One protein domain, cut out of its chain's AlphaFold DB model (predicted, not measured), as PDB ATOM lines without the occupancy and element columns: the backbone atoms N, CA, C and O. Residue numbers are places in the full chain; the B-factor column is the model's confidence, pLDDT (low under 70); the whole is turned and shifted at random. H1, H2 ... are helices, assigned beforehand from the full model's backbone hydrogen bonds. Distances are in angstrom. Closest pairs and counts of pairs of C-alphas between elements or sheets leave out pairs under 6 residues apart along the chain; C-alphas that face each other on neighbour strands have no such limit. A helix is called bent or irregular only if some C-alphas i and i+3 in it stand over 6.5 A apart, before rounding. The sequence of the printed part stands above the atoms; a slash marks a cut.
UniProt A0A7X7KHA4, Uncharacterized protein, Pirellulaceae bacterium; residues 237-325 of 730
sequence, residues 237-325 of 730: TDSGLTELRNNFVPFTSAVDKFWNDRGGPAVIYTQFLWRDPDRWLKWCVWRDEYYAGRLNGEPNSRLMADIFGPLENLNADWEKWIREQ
ATOM      1  N   THR A 237     -39.329  -5.413   6.016       86.88
ATOM      2  CA  THR A 237     -39.700  -5.866   7.350       86.88
ATOM      3  C   THR A 237     -38.907  -7.102   7.758       86.88
ATOM      4  O   THR A 237     -38.311  -7.128   8.834       86.88
ATOM      5  N   ASP A 238     -38.849  -8.115   6.893       88.06
ATOM      6  CA  ASP A 238     -38.119  -9.347   7.194       88.06
ATOM      7  C   ASP A 238     -36.613  -9.126   7.318       88.06
ATOM      8  O   ASP A 238     -36.002  -9.564   8.299       88.06
ATOM      9  N   SER A 239     -36.028  -8.358   6.394       88.50
ATOM     10  CA  SER A 239     -34.608  -8.014   6.471       88.50
ATOM     11  C   SER A 239     -34.297  -7.143   7.688       88.50
ATOM     12  O   SER A 239     -33.344  -7.427   8.411       88.50
ATOM     13  N   GLY A 240     -35.131  -6.140   7.975       92.12
ATOM     14  CA  GLY A 240     -34.953  -5.229   9.103       92.12
ATOM     15  C   GLY A 240     -35.075  -5.910  10.463       92.12
ATOM     16  O   GLY A 240     -34.238  -5.681  11.334       92.12
ATOM     17  N   LEU A 241     -36.076  -6.777  10.656       92.25
ATOM     18  CA  LEU A 241     -36.214  -7.542  11.899       92.25
ATOM     19  C   LEU A 241     -35.067  -8.532  12.077       92.25
ATOM     20  O   LEU A 241     -34.557  -8.668  13.186       92.25
ATOM     21  N   THR A 242     -34.648  -9.210  11.008       91.06
ATOM     22  CA  THR A 242     -33.498 -10.125  11.059       91.06
ATOM     23  C   THR A 242     -32.227  -9.378  11.453       91.06
ATOM     24  O   THR A 242     -31.517  -9.809  12.362       91.06
ATOM     25  N   GLU A 243     -31.956  -8.231  10.829       93.12
ATOM     26  CA  GLU A 243     -30.785  -7.415  11.145       93.12
ATOM     27  C   GLU A 243     -30.809  -6.925  12.596       93.12
ATOM     28  O   GLU A 243     -29.838  -7.129  13.319       93.12
ATOM     29  N   LEU A 244     -31.925  -6.350  13.053       94.69
ATOM     30  CA  LEU A 244     -32.042  -5.796  14.407       94.69
ATOM     31  C   LEU A 244     -32.056  -6.864  15.507       94.69
ATOM     32  O   LEU A 244     -31.697  -6.564  16.641       94.69
ATOM     33  N   ARG A 245     -32.442  -8.106  15.205       94.31
ATOM     34  CA  ARG A 245     -32.318  -9.228  16.153       94.31
ATOM     35  C   ARG A 245     -30.886  -9.714  16.293       94.31
ATOM     36  O   ARG A 245     -30.490 -10.105  17.384       94.31
ATOM     37  N   ASN A 246     -30.126  -9.683  15.202       94.25
ATOM     38  CA  ASN A 246     -28.728 -10.099  15.209       94.25
ATOM     39  C   ASN A 246     -27.811  -8.995  15.754       94.25
ATOM     40  O   ASN A 246     -26.847  -9.289  16.450       94.25
ATOM     41  N   ASN A 247     -28.127  -7.733  15.458       94.62
ATOM     42  CA  ASN A 247     -27.343  -6.552  15.811       94.62
ATOM     43  C   ASN A 247     -28.265  -5.457  16.363       94.62
ATOM     44  O   ASN A 247     -28.551  -4.459  15.695       94.62
ATOM     45  N   PHE A 248     -28.764  -5.660  17.582       94.81
ATOM     46  CA  PHE A 248     -29.711  -4.737  18.202       94.81
ATOM     47  C   PHE A 248     -29.127  -3.330  18.378       94.81
ATOM     48  O   PHE A 248     -27.997  -3.149  18.833       94.81
ATOM     49  N   VAL A 249     -29.938  -2.322  18.051       95.56
ATOM     50  CA  VAL A 249     -29.640  -0.904  18.265       95.56
ATOM     51  C   VAL A 249     -30.719  -0.339  19.191       95.56
ATOM     52  O   VAL A 249     -31.893  -0.395  18.816       95.56
ATOM     53  N   PRO A 250     -30.374   0.211  20.373       95.88
ATOM     54  CA  PRO A 250     -31.358   0.810  21.273       95.88
ATOM     55  C   PRO A 250     -32.025   2.028  20.627       95.88
ATOM     56  O   PRO A 250     -31.445   2.682  19.755       95.88
ATOM     57  N   PHE A 251     -33.235   2.363  21.077       96.25
ATOM     58  CA  PHE A 251     -34.025   3.458  20.515       96.25
ATOM     59  C   PHE A 251     -33.292   4.808  20.598       96.25
ATOM     60  O   PHE A 251     -33.313   5.584  19.641       96.25
ATOM     61  N   THR A 252     -32.566   5.044  21.695       95.31
ATOM     62  CA  THR A 252     -31.724   6.239  21.902       95.31
ATOM     63  C   THR A 252     -30.675   6.455  20.807       95.31
ATOM     64  O   THR A 252     -30.333   7.596  20.519       95.31
ATOM     65  N   SER A 253     -30.197   5.387  20.164       94.38
ATOM     66  CA  SER A 253     -29.275   5.466  19.021       94.38
ATOM     67  C   SER A 253     -30.007   5.378  17.680       94.38
ATOM     68  O   SER A 253     -29.599   5.999  16.698       94.38
ATOM     69  N   ALA A 254     -31.101   4.615  17.624       93.56
ATOM     70  CA  ALA A 254     -31.920   4.427  16.428       93.56
ATOM     71  C   ALA A 254     -32.489   5.751  15.897       93.56
ATOM     72  O   ALA A 254     -32.534   5.961  14.687       93.56
ATOM     73  N   VAL A 255     -32.878   6.653  16.800       92.69
ATOM     74  CA  VAL A 255     -33.505   7.941  16.476       92.69
ATOM     75  C   VAL A 255     -32.659   8.850  15.581       92.69
ATOM     76  O   VAL A 255     -33.219   9.528  14.724       92.69
ATOM     77  N   ASP A 256     -31.336   8.864  15.747       91.19
ATOM     78  CA  ASP A 256     -30.424   9.654  14.910       91.19
ATOM     79  C   ASP A 256     -29.899   8.834  13.728       91.19
ATOM     80  O   ASP A 256     -29.624   9.388  12.665       91.19
ATOM     81  N   LYS A 257     -29.810   7.508  13.894       90.88
ATOM     82  CA  LYS A 257     -29.285   6.602  12.873       90.88
ATOM     83  C   LYS A 257     -30.273   6.354  11.736       90.88
ATOM     84  O   LYS A 257     -29.885   6.451  10.584       90.88
ATOM     85  N   PHE A 258     -31.520   6.005  12.046       90.25
ATOM     86  CA  PHE A 258     -32.421   5.357  11.087       90.25
ATOM     87  C   PHE A 258     -33.493   6.263  10.491       90.25
ATOM     88  O   PHE A 258     -34.060   5.924   9.457       90.25
ATOM     89  N   TRP A 259     -33.787   7.409  11.107       82.81
ATOM     90  CA  TRP A 259     -34.914   8.251  10.689       82.81
ATOM     91  C   TRP A 259     -34.808   8.752   9.236       82.81
ATOM     92  O   TRP A 259     -35.832   9.014   8.613       82.81
ATOM     93  N   ASN A 260     -33.593   8.864   8.690       83.50
ATOM     94  CA  ASN A 260     -33.330   9.263   7.303       83.50
ATOM     95  C   ASN A 260     -32.455   8.257   6.534       83.50
ATOM     96  O   ASN A 260     -31.878   8.602   5.506       83.50
ATOM     97  N   ASP A 261     -32.310   7.043   7.062       83.25
ATOM     98  CA  ASP A 261     -31.484   6.001   6.451       83.25
ATOM     99  C   ASP A 261     -32.290   5.167   5.449       83.25
ATOM    100  O   ASP A 261     -33.522   5.215   5.401       83.25
ATOM    101  N   ARG A 262     -31.577   4.381   4.646       79.50
ATOM    102  CA  ARG A 262     -32.150   3.430   3.696       79.50
ATOM    103  C   ARG A 262     -32.146   2.025   4.293       79.50
ATOM    104  O   ARG A 262     -31.197   1.618   4.953       79.50
ATOM    105  N   GLY A 263     -33.170   1.240   3.970       81.19
ATOM    106  CA  GLY A 263     -33.182  -0.202   4.219       81.19
ATOM    107  C   GLY A 263     -34.049  -0.666   5.388       81.19
ATOM    108  O   GLY A 263     -34.860   0.075   5.944       81.19
ATOM    109  N   GLY A 264     -33.898  -1.949   5.725       90.12
ATOM    110  CA  GLY A 264     -34.791  -2.678   6.626       90.12
ATOM    111  C   GLY A 264     -34.961  -2.038   8.008       90.12
ATOM    112  O   GLY A 264     -36.096  -1.746   8.392       90.12
ATOM    113  N   PRO A 265     -33.880  -1.762   8.764       93.12
ATOM    114  CA  PRO A 265     -33.991  -1.163  10.095       93.12
ATOM    115  C   PRO A 265     -34.721   0.188  10.123       93.12
ATOM    116  O   PRO A 265     -35.451   0.458  11.076       93.12
ATOM    117  N   ALA A 266     -34.592   1.008   9.072       92.25
ATOM    118  CA  ALA A 266     -35.312   2.278   8.945       92.25
ATOM    119  C   ALA A 266     -36.827   2.083   8.787       92.25
ATOM    120  O   ALA A 266     -37.615   2.823   9.386       92.25
ATOM    121  N   VAL A 267     -37.240   1.040   8.057       92.94
ATOM    122  CA  VAL A 267     -38.652   0.644   7.955       92.94
ATOM    123  C   VAL A 267     -39.185   0.177   9.305       92.94
ATOM    124  O   VAL A 267     -40.244   0.624   9.737       92.94
ATOM    125  N   ILE A 268     -38.432  -0.667  10.013       94.38
ATOM    126  CA  ILE A 268     -38.809  -1.175  11.340       94.38
ATOM    127  C   ILE A 268     -38.928  -0.025  12.352       94.38
ATOM    128  O   ILE A 268     -39.941   0.078  13.041       94.38
ATOM    129  N   TYR A 269     -37.972   0.908  12.372       95.50
ATOM    130  CA  TYR A 269     -38.026   2.116  13.206       95.50
ATOM    131  C   TYR A 269     -39.273   2.969  12.923       95.50
ATOM    132  O   TYR A 269     -40.008   3.339  13.839       95.50
ATOM    133  N   THR A 270     -39.546   3.251  11.650       94.75
ATOM    134  CA  THR A 270     -40.679   4.096  11.252       94.75
ATOM    135  C   THR A 270     -42.015   3.416  11.566       94.75
ATOM    136  O   THR A 270     -42.914   4.038  12.131       94.75
ATOM    137  N   GLN A 271     -42.139   2.117  11.287       94.25
ATOM    138  CA  GLN A 271     -43.340   1.341  11.600       94.25
ATOM    139  C   GLN A 271     -43.572   1.244  13.118       94.25
ATOM    140  O   GLN A 271     -44.711   1.376  13.557       94.25
ATOM    141  N   PHE A 272     -42.534   1.127  13.954       95.81
ATOM    142  CA  PHE A 272     -42.698   1.177  15.415       95.81
ATOM    143  C   PHE A 272     -43.384   2.463  15.893       95.81
ATOM    144  O   PHE A 272     -44.228   2.418  16.795       95.81
ATOM    145  N   LEU A 273     -43.050   3.598  15.272       96.00
ATOM    146  CA  LEU A 273     -43.683   4.885  15.555       96.00
ATOM    147  C   LEU A 273     -45.102   4.968  14.982       96.00
ATOM    148  O   LEU A 273     -45.960   5.601  15.582       96.00
ATOM    149  N   TRP A 274     -45.370   4.325  13.846       94.69
ATOM    150  CA  TRP A 274     -46.660   4.414  13.156       94.69
ATOM    151  C   TRP A 274     -47.734   3.439  13.649       94.69
ATOM    152  O   TRP A 274     -48.915   3.664  13.387       94.69
ATOM    153  N   ARG A 275     -47.353   2.355  14.334       93.56
ATOM    154  CA  ARG A 275     -48.271   1.275  14.748       93.56
ATOM    155  C   ARG A 275     -48.860   1.421  16.145       93.56
ATOM    156  O   ARG A 275     -49.556   0.523  16.605       93.56
ATOM    157  N   ASP A 276     -48.634   2.554  16.790       95.50
ATOM    158  CA  ASP A 276     -49.234   2.904  18.073       95.50
ATOM    159  C   ASP A 276     -49.832   4.313  17.993       95.50
ATOM    160  O   ASP A 276     -49.150   5.208  17.489       95.50
ATOM    161  N   PRO A 277     -51.086   4.528  18.439       96.38
ATOM    162  CA  PRO A 277     -51.737   5.828  18.320       96.38
ATOM    163  C   PRO A 277     -50.946   6.972  18.960       96.38
ATOM    164  O   PRO A 277     -50.788   8.024  18.342       96.38
ATOM    165  N   ASP A 278     -50.426   6.772  20.175       97.38
ATOM    166  CA  ASP A 278     -49.705   7.807  20.916       97.38
ATOM    167  C   ASP A 278     -48.376   8.133  20.233       97.38
ATOM    168  O   ASP A 278     -48.071   9.307  19.996       97.38
ATOM    169  N   ARG A 279     -47.613   7.102  19.843       97.44
ATOM    170  CA  ARG A 279     -46.356   7.295  19.107       97.44
ATOM    171  C   ARG A 279     -46.584   7.927  17.737       97.44
ATOM    172  O   ARG A 279     -45.799   8.793  17.361       97.44
ATOM    173  N   TRP A 280     -47.660   7.575  17.034       96.31
ATOM    174  CA  TRP A 280     -48.007   8.160  15.737       96.31
ATOM    175  C   TRP A 280     -48.306   9.653  15.864       96.31
ATOM    176  O   TRP A 280     -47.768  10.457  15.107       96.31
ATOM    177  N   LEU A 281     -49.114  10.050  16.849       97.38
ATOM    178  CA  LEU A 281     -49.477  11.453  17.066       97.38
ATOM    179  C   LEU A 281     -48.275  12.294  17.504       97.38
ATOM    180  O   LEU A 281     -48.081  13.403  17.002       97.38
ATOM    181  N   LYS A 282     -47.420  11.752  18.377       97.62
ATOM    182  CA  LYS A 282     -46.125  12.360  18.724       97.62
ATOM    183  C   LYS A 282     -45.205  12.463  17.507       97.62
ATOM    184  O   LYS A 282     -44.574  13.496  17.302       97.62
ATOM    185  N   TRP A 283     -45.173  11.438  16.660       95.94
ATOM    186  CA  TRP A 283     -44.434  11.466  15.403       95.94
ATOM    187  C   TRP A 283     -44.977  12.530  14.439       95.94
ATOM    188  O   TRP A 283     -44.184  13.218  13.806       95.94
ATOM    189  N   CYS A 284     -46.295  12.749  14.362       94.44
ATOM    190  CA  CYS A 284     -46.868  13.844  13.574       94.44
ATOM    191  C   CYS A 284     -46.409  15.219  14.080       94.44
ATOM    192  O   CYS A 284     -46.049  16.069  13.268       94.44
ATOM    193  N   VAL A 285     -46.368  15.428  15.404       95.44
ATOM    194  CA  VAL A 285     -45.799  16.657  15.992       95.44
ATOM    195  C   VAL A 285     -44.324  16.790  15.616       95.44
ATOM    196  O   VAL A 285     -43.899  17.854  15.170       95.44
ATOM    197  N   TRP A 286     -43.548  15.709  15.729       94.75
ATOM    198  CA  TRP A 286     -42.137  15.707  15.341       94.75
ATOM    199  C   TRP A 286     -41.952  16.068  13.865       94.75
ATOM    200  O   TRP A 286     -41.161  16.955  13.564       94.75
ATOM    201  N   ARG A 287     -42.708  15.440  12.959       92.56
ATOM    202  CA  ARG A 287     -42.675  15.690  11.513       92.56
ATOM    203  C   ARG A 287     -42.899  17.170  11.218       92.56
ATOM    204  O   ARG A 287     -42.076  17.786  10.546       92.56
ATOM    205  N   ASP A 288     -43.993  17.735  11.727       90.50
ATOM    206  CA  ASP A 288     -44.348  19.137  11.485       90.50
ATOM    207  C   ASP A 288     -43.225  20.086  11.914       90.50
ATOM    208  O   ASP A 288     -42.876  21.025  11.203       90.50
ATOM    209  N   GLU A 289     -42.639  19.834  13.081       90.06
ATOM    210  CA  GLU A 289     -41.660  20.725  13.700       90.06
ATOM    211  C   GLU A 289     -40.250  20.529  13.134       90.06
ATOM    212  O   GLU A 289     -39.488  21.491  13.004       90.06
ATOM    213  N   TYR A 290     -39.918  19.298  12.737       88.69
ATOM    214  CA  TYR A 290     -38.714  18.978  11.981       88.69
ATOM    215  C   TYR A 290     -38.693  19.784  10.678       88.69
ATOM    216  O   TYR A 290     -37.743  20.528  10.422       88.69
ATOM    217  N   TYR A 291     -39.774  19.712   9.896       87.00
ATOM    218  CA  TYR A 291     -39.872  20.413   8.616       87.00
ATOM    219  C   TYR A 291     -40.106  21.921   8.750       87.00
ATOM    220  O   TYR A 291     -39.738  22.671   7.850       87.00
ATOM    221  N   ALA A 292     -40.600  22.397   9.896       85.75
ATOM    222  CA  ALA A 292     -40.573  23.819  10.245       85.75
ATOM    223  C   ALA A 292     -39.157  24.341  10.586       85.75
ATOM    224  O   ALA A 292     -38.990  25.525  10.880       85.75
ATOM    225  N   GLY A 293     -38.129  23.483  10.559       82.62
ATOM    226  CA  GLY A 293     -36.729  23.862  10.760       82.62
ATOM    227  C   GLY A 293     -36.299  23.953  12.226       82.62
ATOM    228  O   GLY A 293     -35.223  24.474  12.518       82.62
ATOM    229  N   ARG A 294     -37.089  23.425  13.170       79.12
ATOM    230  CA  ARG A 294     -36.859  23.590  14.619       79.12
ATOM    231  C   ARG A 294     -35.559  22.971  15.136       79.12
ATOM    232  O   ARG A 294     -35.090  23.337  16.217       79.12
ATOM    233  N   LEU A 295     -34.968  22.039  14.389       77.25
ATOM    234  CA  LEU A 295     -33.671  21.477  14.748       77.25
ATOM    235  C   LEU A 295     -32.528  22.481  14.565       77.25
ATOM    236  O   LEU A 295     -31.622  22.461  15.383       77.25
ATOM    237  N   ASN A 296     -32.561  23.390  13.581       77.31
ATOM    238  CA  ASN A 296     -31.483  24.368  13.337       77.31
ATOM    239  C   ASN A 296     -30.047  23.774  13.323       77.31
ATOM    240  O   ASN A 296     -29.088  24.472  13.643       77.31
ATOM    241  N   GLY A 297     -29.887  22.507  12.917       75.69
ATOM    242  CA  GLY A 297     -28.603  21.781  12.911       75.69
ATOM    243  C   GLY A 297     -28.348  20.896  14.138       75.69
ATOM    244  O   GLY A 297     -27.341  20.198  14.177       75.69
ATOM    245  N   GLU A 298     -29.255  20.896  15.113       85.44
ATOM    246  CA  GLU A 298     -29.225  20.004  16.274       85.44
ATOM    247  C   GLU A 298     -29.582  18.550  15.905       85.44
ATOM    248  O   GLU A 298     -30.312  18.332  14.930       85.44
ATOM    249  N   PRO A 299     -29.142  17.560  16.708       88.31
ATOM    250  CA  PRO A 299     -29.506  16.155  16.522       88.31
ATOM    251  C   PRO A 299     -31.018  15.913  16.552       88.31
ATOM    252  O   PRO A 299     -31.756  16.569  17.297       88.31
ATOM    253  N   ASN A 300     -31.479  14.918  15.791       90.62
ATOM    254  CA  ASN A 300     -32.889  14.540  15.731       90.62
ATOM    255  C   ASN A 300     -33.410  14.068  17.099       90.62
ATOM    256  O   ASN A 300     -34.531  14.405  17.499       90.62
ATOM    257  N   SER A 301     -32.558  13.368  17.851       94.06
ATOM    258  CA  SER A 301     -32.796  12.947  19.234       94.06
ATOM    259  C   SER A 301     -33.251  14.082  20.151       94.06
ATOM    260  O   SER A 301     -34.096  13.846  21.011       94.06
ATOM    261  N   ARG A 302     -32.791  15.327  19.948       94.31
ATOM    262  CA  ARG A 302     -33.214  16.469  20.775       94.31
ATOM    263  C   ARG A 302     -34.705  16.768  20.627       94.31
ATOM    264  O   ARG A 302     -35.397  16.943  21.628       94.31
ATOM    265  N   LEU A 303     -35.203  16.852  19.391       93.81
ATOM    266  CA  LEU A 303     -36.624  17.123  19.141       93.81
ATOM    267  C   LEU A 303     -37.487  15.929  19.553       93.81
ATOM    268  O   LEU A 303     -38.544  16.111  20.149       93.81
ATOM    269  N   MET A 304     -37.014  14.714  19.285       95.44
ATOM    270  CA  MET A 304     -37.701  13.497  19.713       95.44
ATOM    271  C   MET A 304     -37.802  13.419  21.242       95.44
ATOM    272  O   MET A 304     -38.881  13.129  21.746       95.44
ATOM    273  N   ALA A 305     -36.750  13.760  21.991       95.62
ATOM    274  CA  ALA A 305     -36.790  13.786  23.455       95.62
ATOM    275  C   ALA A 305     -37.746  14.863  24.009       95.62
ATOM    276  O   ALA A 305     -38.452  14.622  24.985       95.62
ATOM    277  N   ASP A 306     -37.827  16.036  23.368       94.81
ATOM    278  CA  ASP A 306     -38.765  17.108  23.757       94.81
ATOM    279  C   ASP A 306     -40.241  16.698  23.579       94.81
ATOM    280  O   ASP A 306     -41.113  17.224  24.267       94.81
ATOM    281  N   ILE A 307     -40.531  15.760  22.671       95.81
ATOM    282  CA  ILE A 307     -41.896  15.318  22.344       95.81
ATOM    283  C   ILE A 307     -42.267  14.013  23.064       95.81
ATOM    284  O   ILE A 307     -43.376  13.875  23.585       95.81
ATOM    285  N   PHE A 308     -41.360  13.038  23.076       95.69
ATOM    286  CA  PHE A 308     -41.597  11.709  23.643       95.69
ATOM    287  C   PHE A 308     -41.215  11.614  25.126       95.69
ATOM    288  O   PHE A 308     -41.635  10.667  25.791       95.69
ATOM    289  N   GLY A 309     -40.475  12.594  25.655       94.31
ATOM    290  CA  GLY A 309     -39.817  12.508  26.956       94.31
ATOM    291  C   GLY A 309     -38.462  11.792  26.860       94.31
ATOM    292  O   GLY A 309     -37.939  11.615  25.758       94.31
ATOM    293  N   PRO A 310     -37.873  11.376  28.000       95.06
ATOM    294  CA  PRO A 310     -36.609  10.640  28.014       95.06
ATOM    295  C   PRO A 310     -36.665   9.416  27.093       95.06
ATOM    296  O   PRO A 310     -37.522   8.544  27.255       95.06
ATOM    297  N   LEU A 311     -35.770   9.363  26.105       95.00
ATOM    298  CA  LEU A 311     -35.804   8.349  25.045       95.00
ATOM    299  C   LEU A 311     -35.441   6.953  25.562       95.00
ATOM    300  O   LEU A 311     -35.825   5.951  24.965       95.00
ATOM    301  N   GLU A 312     -34.753   6.878  26.699       95.38
ATOM    302  CA  GLU A 312     -34.435   5.645  27.413       95.38
ATOM    303  C   GLU A 312     -35.699   4.864  27.780       95.38
ATOM    304  O   GLU A 312     -35.684   3.632  27.760       95.38
ATOM    305  N   ASN A 313     -36.809   5.566  28.032       94.19
ATOM    306  CA  ASN A 313     -38.093   4.946  28.345       94.19
ATOM    307  C   ASN A 313     -38.650   4.139  27.161       94.19
ATOM    308  O   ASN A 313     -39.416   3.205  27.372       94.19
ATOM    309  N   LEU A 314     -38.242   4.456  25.927       96.12
ATOM    310  CA  LEU A 314     -38.674   3.747  24.721       96.12
ATOM    311  C   LEU A 314     -37.797   2.535  24.388       96.12
ATOM    312  O   LEU A 314     -38.187   1.732  23.543       96.12
ATOM    313  N   ASN A 315     -36.632   2.363  25.027       95.88
ATOM    314  CA  ASN A 315     -35.729   1.249  24.715       95.88
ATOM    315  C   ASN A 315     -36.385  -0.112  24.973       95.88
ATOM    316  O   ASN A 315     -36.270  -1.007  24.138       95.88
ATOM    317  N   ALA A 316     -37.087  -0.255  26.101       95.00
ATOM    318  CA  ALA A 316     -37.757  -1.503  26.461       95.00
ATOM    319  C   ALA A 316     -38.912  -1.828  25.500       95.00
ATOM    320  O   ALA A 316     -39.028  -2.967  25.047       95.00
ATOM    321  N   ASP A 317     -39.721  -0.826  25.141       95.38
ATOM    322  CA  ASP A 317     -40.826  -0.982  24.189       95.38
ATOM    323  C   ASP A 317     -40.321  -1.331  22.788       95.38
ATOM    324  O   ASP A 317     -40.867  -2.215  22.130       95.38
ATOM    325  N   TRP A 318     -39.252  -0.670  22.342       97.00
ATOM    326  CA  TRP A 318     -38.598  -0.931  21.064       97.00
ATOM    327  C   TRP A 318     -38.036  -2.355  20.986       97.00
ATOM    328  O   TRP A 318     -38.318  -3.089  20.038       97.00
ATOM    329  N   GLU A 319     -37.289  -2.777  22.008       96.25
ATOM    330  CA  GLU A 319     -36.723  -4.124  22.081       96.25
ATOM    331  C   GLU A 319     -37.825  -5.189  22.139       96.25
ATOM    332  O   GLU A 319     -37.780  -6.189  21.415       96.25
ATOM    333  N   LYS A 320     -38.855  -4.959  22.962       95.06
ATOM    334  CA  LYS A 320     -40.035  -5.822  23.037       95.06
ATOM    335  C   LYS A 320     -40.710  -5.938  21.673       95.06
ATOM    336  O   LYS A 320     -40.939  -7.056  21.216       95.06
ATOM    337  N   TRP A 321     -40.950  -4.818  20.997       93.12
ATOM    338  CA  TRP A 321     -41.620  -4.807  19.703       93.12
ATOM    339  C   TRP A 321     -40.842  -5.610  18.650       93.12
ATOM    340  O   TRP A 321     -41.439  -6.469  18.003       93.12
ATOM    341  N   ILE A 322     -39.517  -5.433  18.542       95.19
ATOM    342  CA  ILE A 322     -38.664  -6.214  17.622       95.19
ATOM    343  C   ILE A 322     -38.718  -7.718  17.924       95.19
ATOM    344  O   ILE A 322     -38.762  -8.536  16.997       95.19
ATOM    345  N   ARG A 323     -38.693  -8.106  19.205       93.12
ATOM    346  CA  ARG A 323     -38.735  -9.522  19.607       93.12
ATOM    347  C   ARG A 323     -40.085 -10.172  19.313       93.12
ATOM    348  O   ARG A 323     -40.111 -11.317  18.877       93.12
ATOM    349  N   GLU A 324     -41.183  -9.456  19.541       91.50
ATOM    350  CA  GLU A 324     -42.542 -10.005  19.443       91.50
ATOM    351  C   GLU A 324     -43.084 -10.066  18.010       91.50
ATOM    352  O   GLU A 324     -43.961 -10.885  17.717       91.50
ATOM    353  N   GLN A 325     -42.573  -9.233  17.096       90.19
ATOM    354  CA  GLN A 325     -43.023  -9.288  15.707       90.19
ATOM    355  C   GLN A 325     -42.655 -10.624  15.053       90.19
ATOM    356  O   GLN A 325     -41.613 -11.216  15.304       90.19
TER     357      GLN A 325
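AT A GLANCE: This is residues 237 to 325 of the 730 residues of an uncharacterized protein of Pirellulaceae bacterium (UniProt A0A7X7KHA4). Six short helices, mostly crossed, join in a closed ring of contacts that runs H1, H3, H4, H5, H2, H6 and back to H1, with H2 and H3 nearest the middle. The helical hairpin of H4 and H5 makes one end of the longest axis; H1 and the last residues of H6 make the other. The printed part has 89 residues with six named helices, H1 to H6 in order along the chain, and no named strand; the class is all helix. It is compact, with a radius of gyration of the C-alphas of 12.6 A, and spans 35 by 24 by 19 A.

IN THESE COORDINATES: Find C-alpha 237 at (-39.700, -5.866, 7.350); from there H1, residues 237 to 246, runs 14.1 A. Next come H2, residues 251 to 257, 9.5 A long, and H3, residues 264 to 274, 15.3 A long. Look for C-alpha 277 at (-51.737, 5.828, 18.320), where H4, the longest helix, begins; it holds residues 277 to 291 and measures 21.2 A. H5, residues 300 to 308, measures 12.1 A. H6, residues 313 to 324, runs 18.0 A to C-alpha 324 at (-42.542, -10.005, 19.443); it is irregular, but only just, with C-alphas 313 and 316 6.7 A apart.

HOW THE PARTS SIT: Start at H1, which touches H3 about perpendicular, at 76 degrees; their closest C-alphas, of Gly 240 and Gly 264, are 3.6 A apart. H3 and H4 touch only at the corner by their link, with the C-alphas of Trp 274 and Trp 280 closest at 4.7 A. H4 and H5 form a hairpin and touch at a steep tilt of 44 degrees, opposite ways, with the C-alphas of Lys 282 and Ile 307 closest at 6.3 A. H5 touches H2 at a steep tilt of 40 degrees, opposite ways; the closest C-alphas, of Asp 256 and Asn 300, are 5.5 A apart. H2 touches residues 314 to 318 of H6, about perpendicular at 86 degrees, with the C-alphas of Phe 251 and Asn 315 closest at 5.0 A. Residues 322 to 323 of H6 touch H1, with the C-alphas of Leu 241 and Ile 322 closest at 6.4 A. H2 and H3 are close but not clearly touching, with the C-alphas of Ala 254 and Tyr 269 closest at 7.3 A. H1 and H4 are apart, and so are H4 and H6. In the backbones of H1, H3, H4 and H5 every O i to N i+4 pair is within hydrogen-bond range; in H2 it is 2 of 3 and in H6 7 of 8.

THE WHOLE: Compare C-alphas 296 and 324, the two farthest apart in the domain, at 36.6 A. The first and last printed C-alphas, of Thr 237 and Gln 325, are 9.6 A apart. The printed part has no cut and no long link. Its mean pLDDT is 92.1, and no printed residue is under 70 in this predicted model.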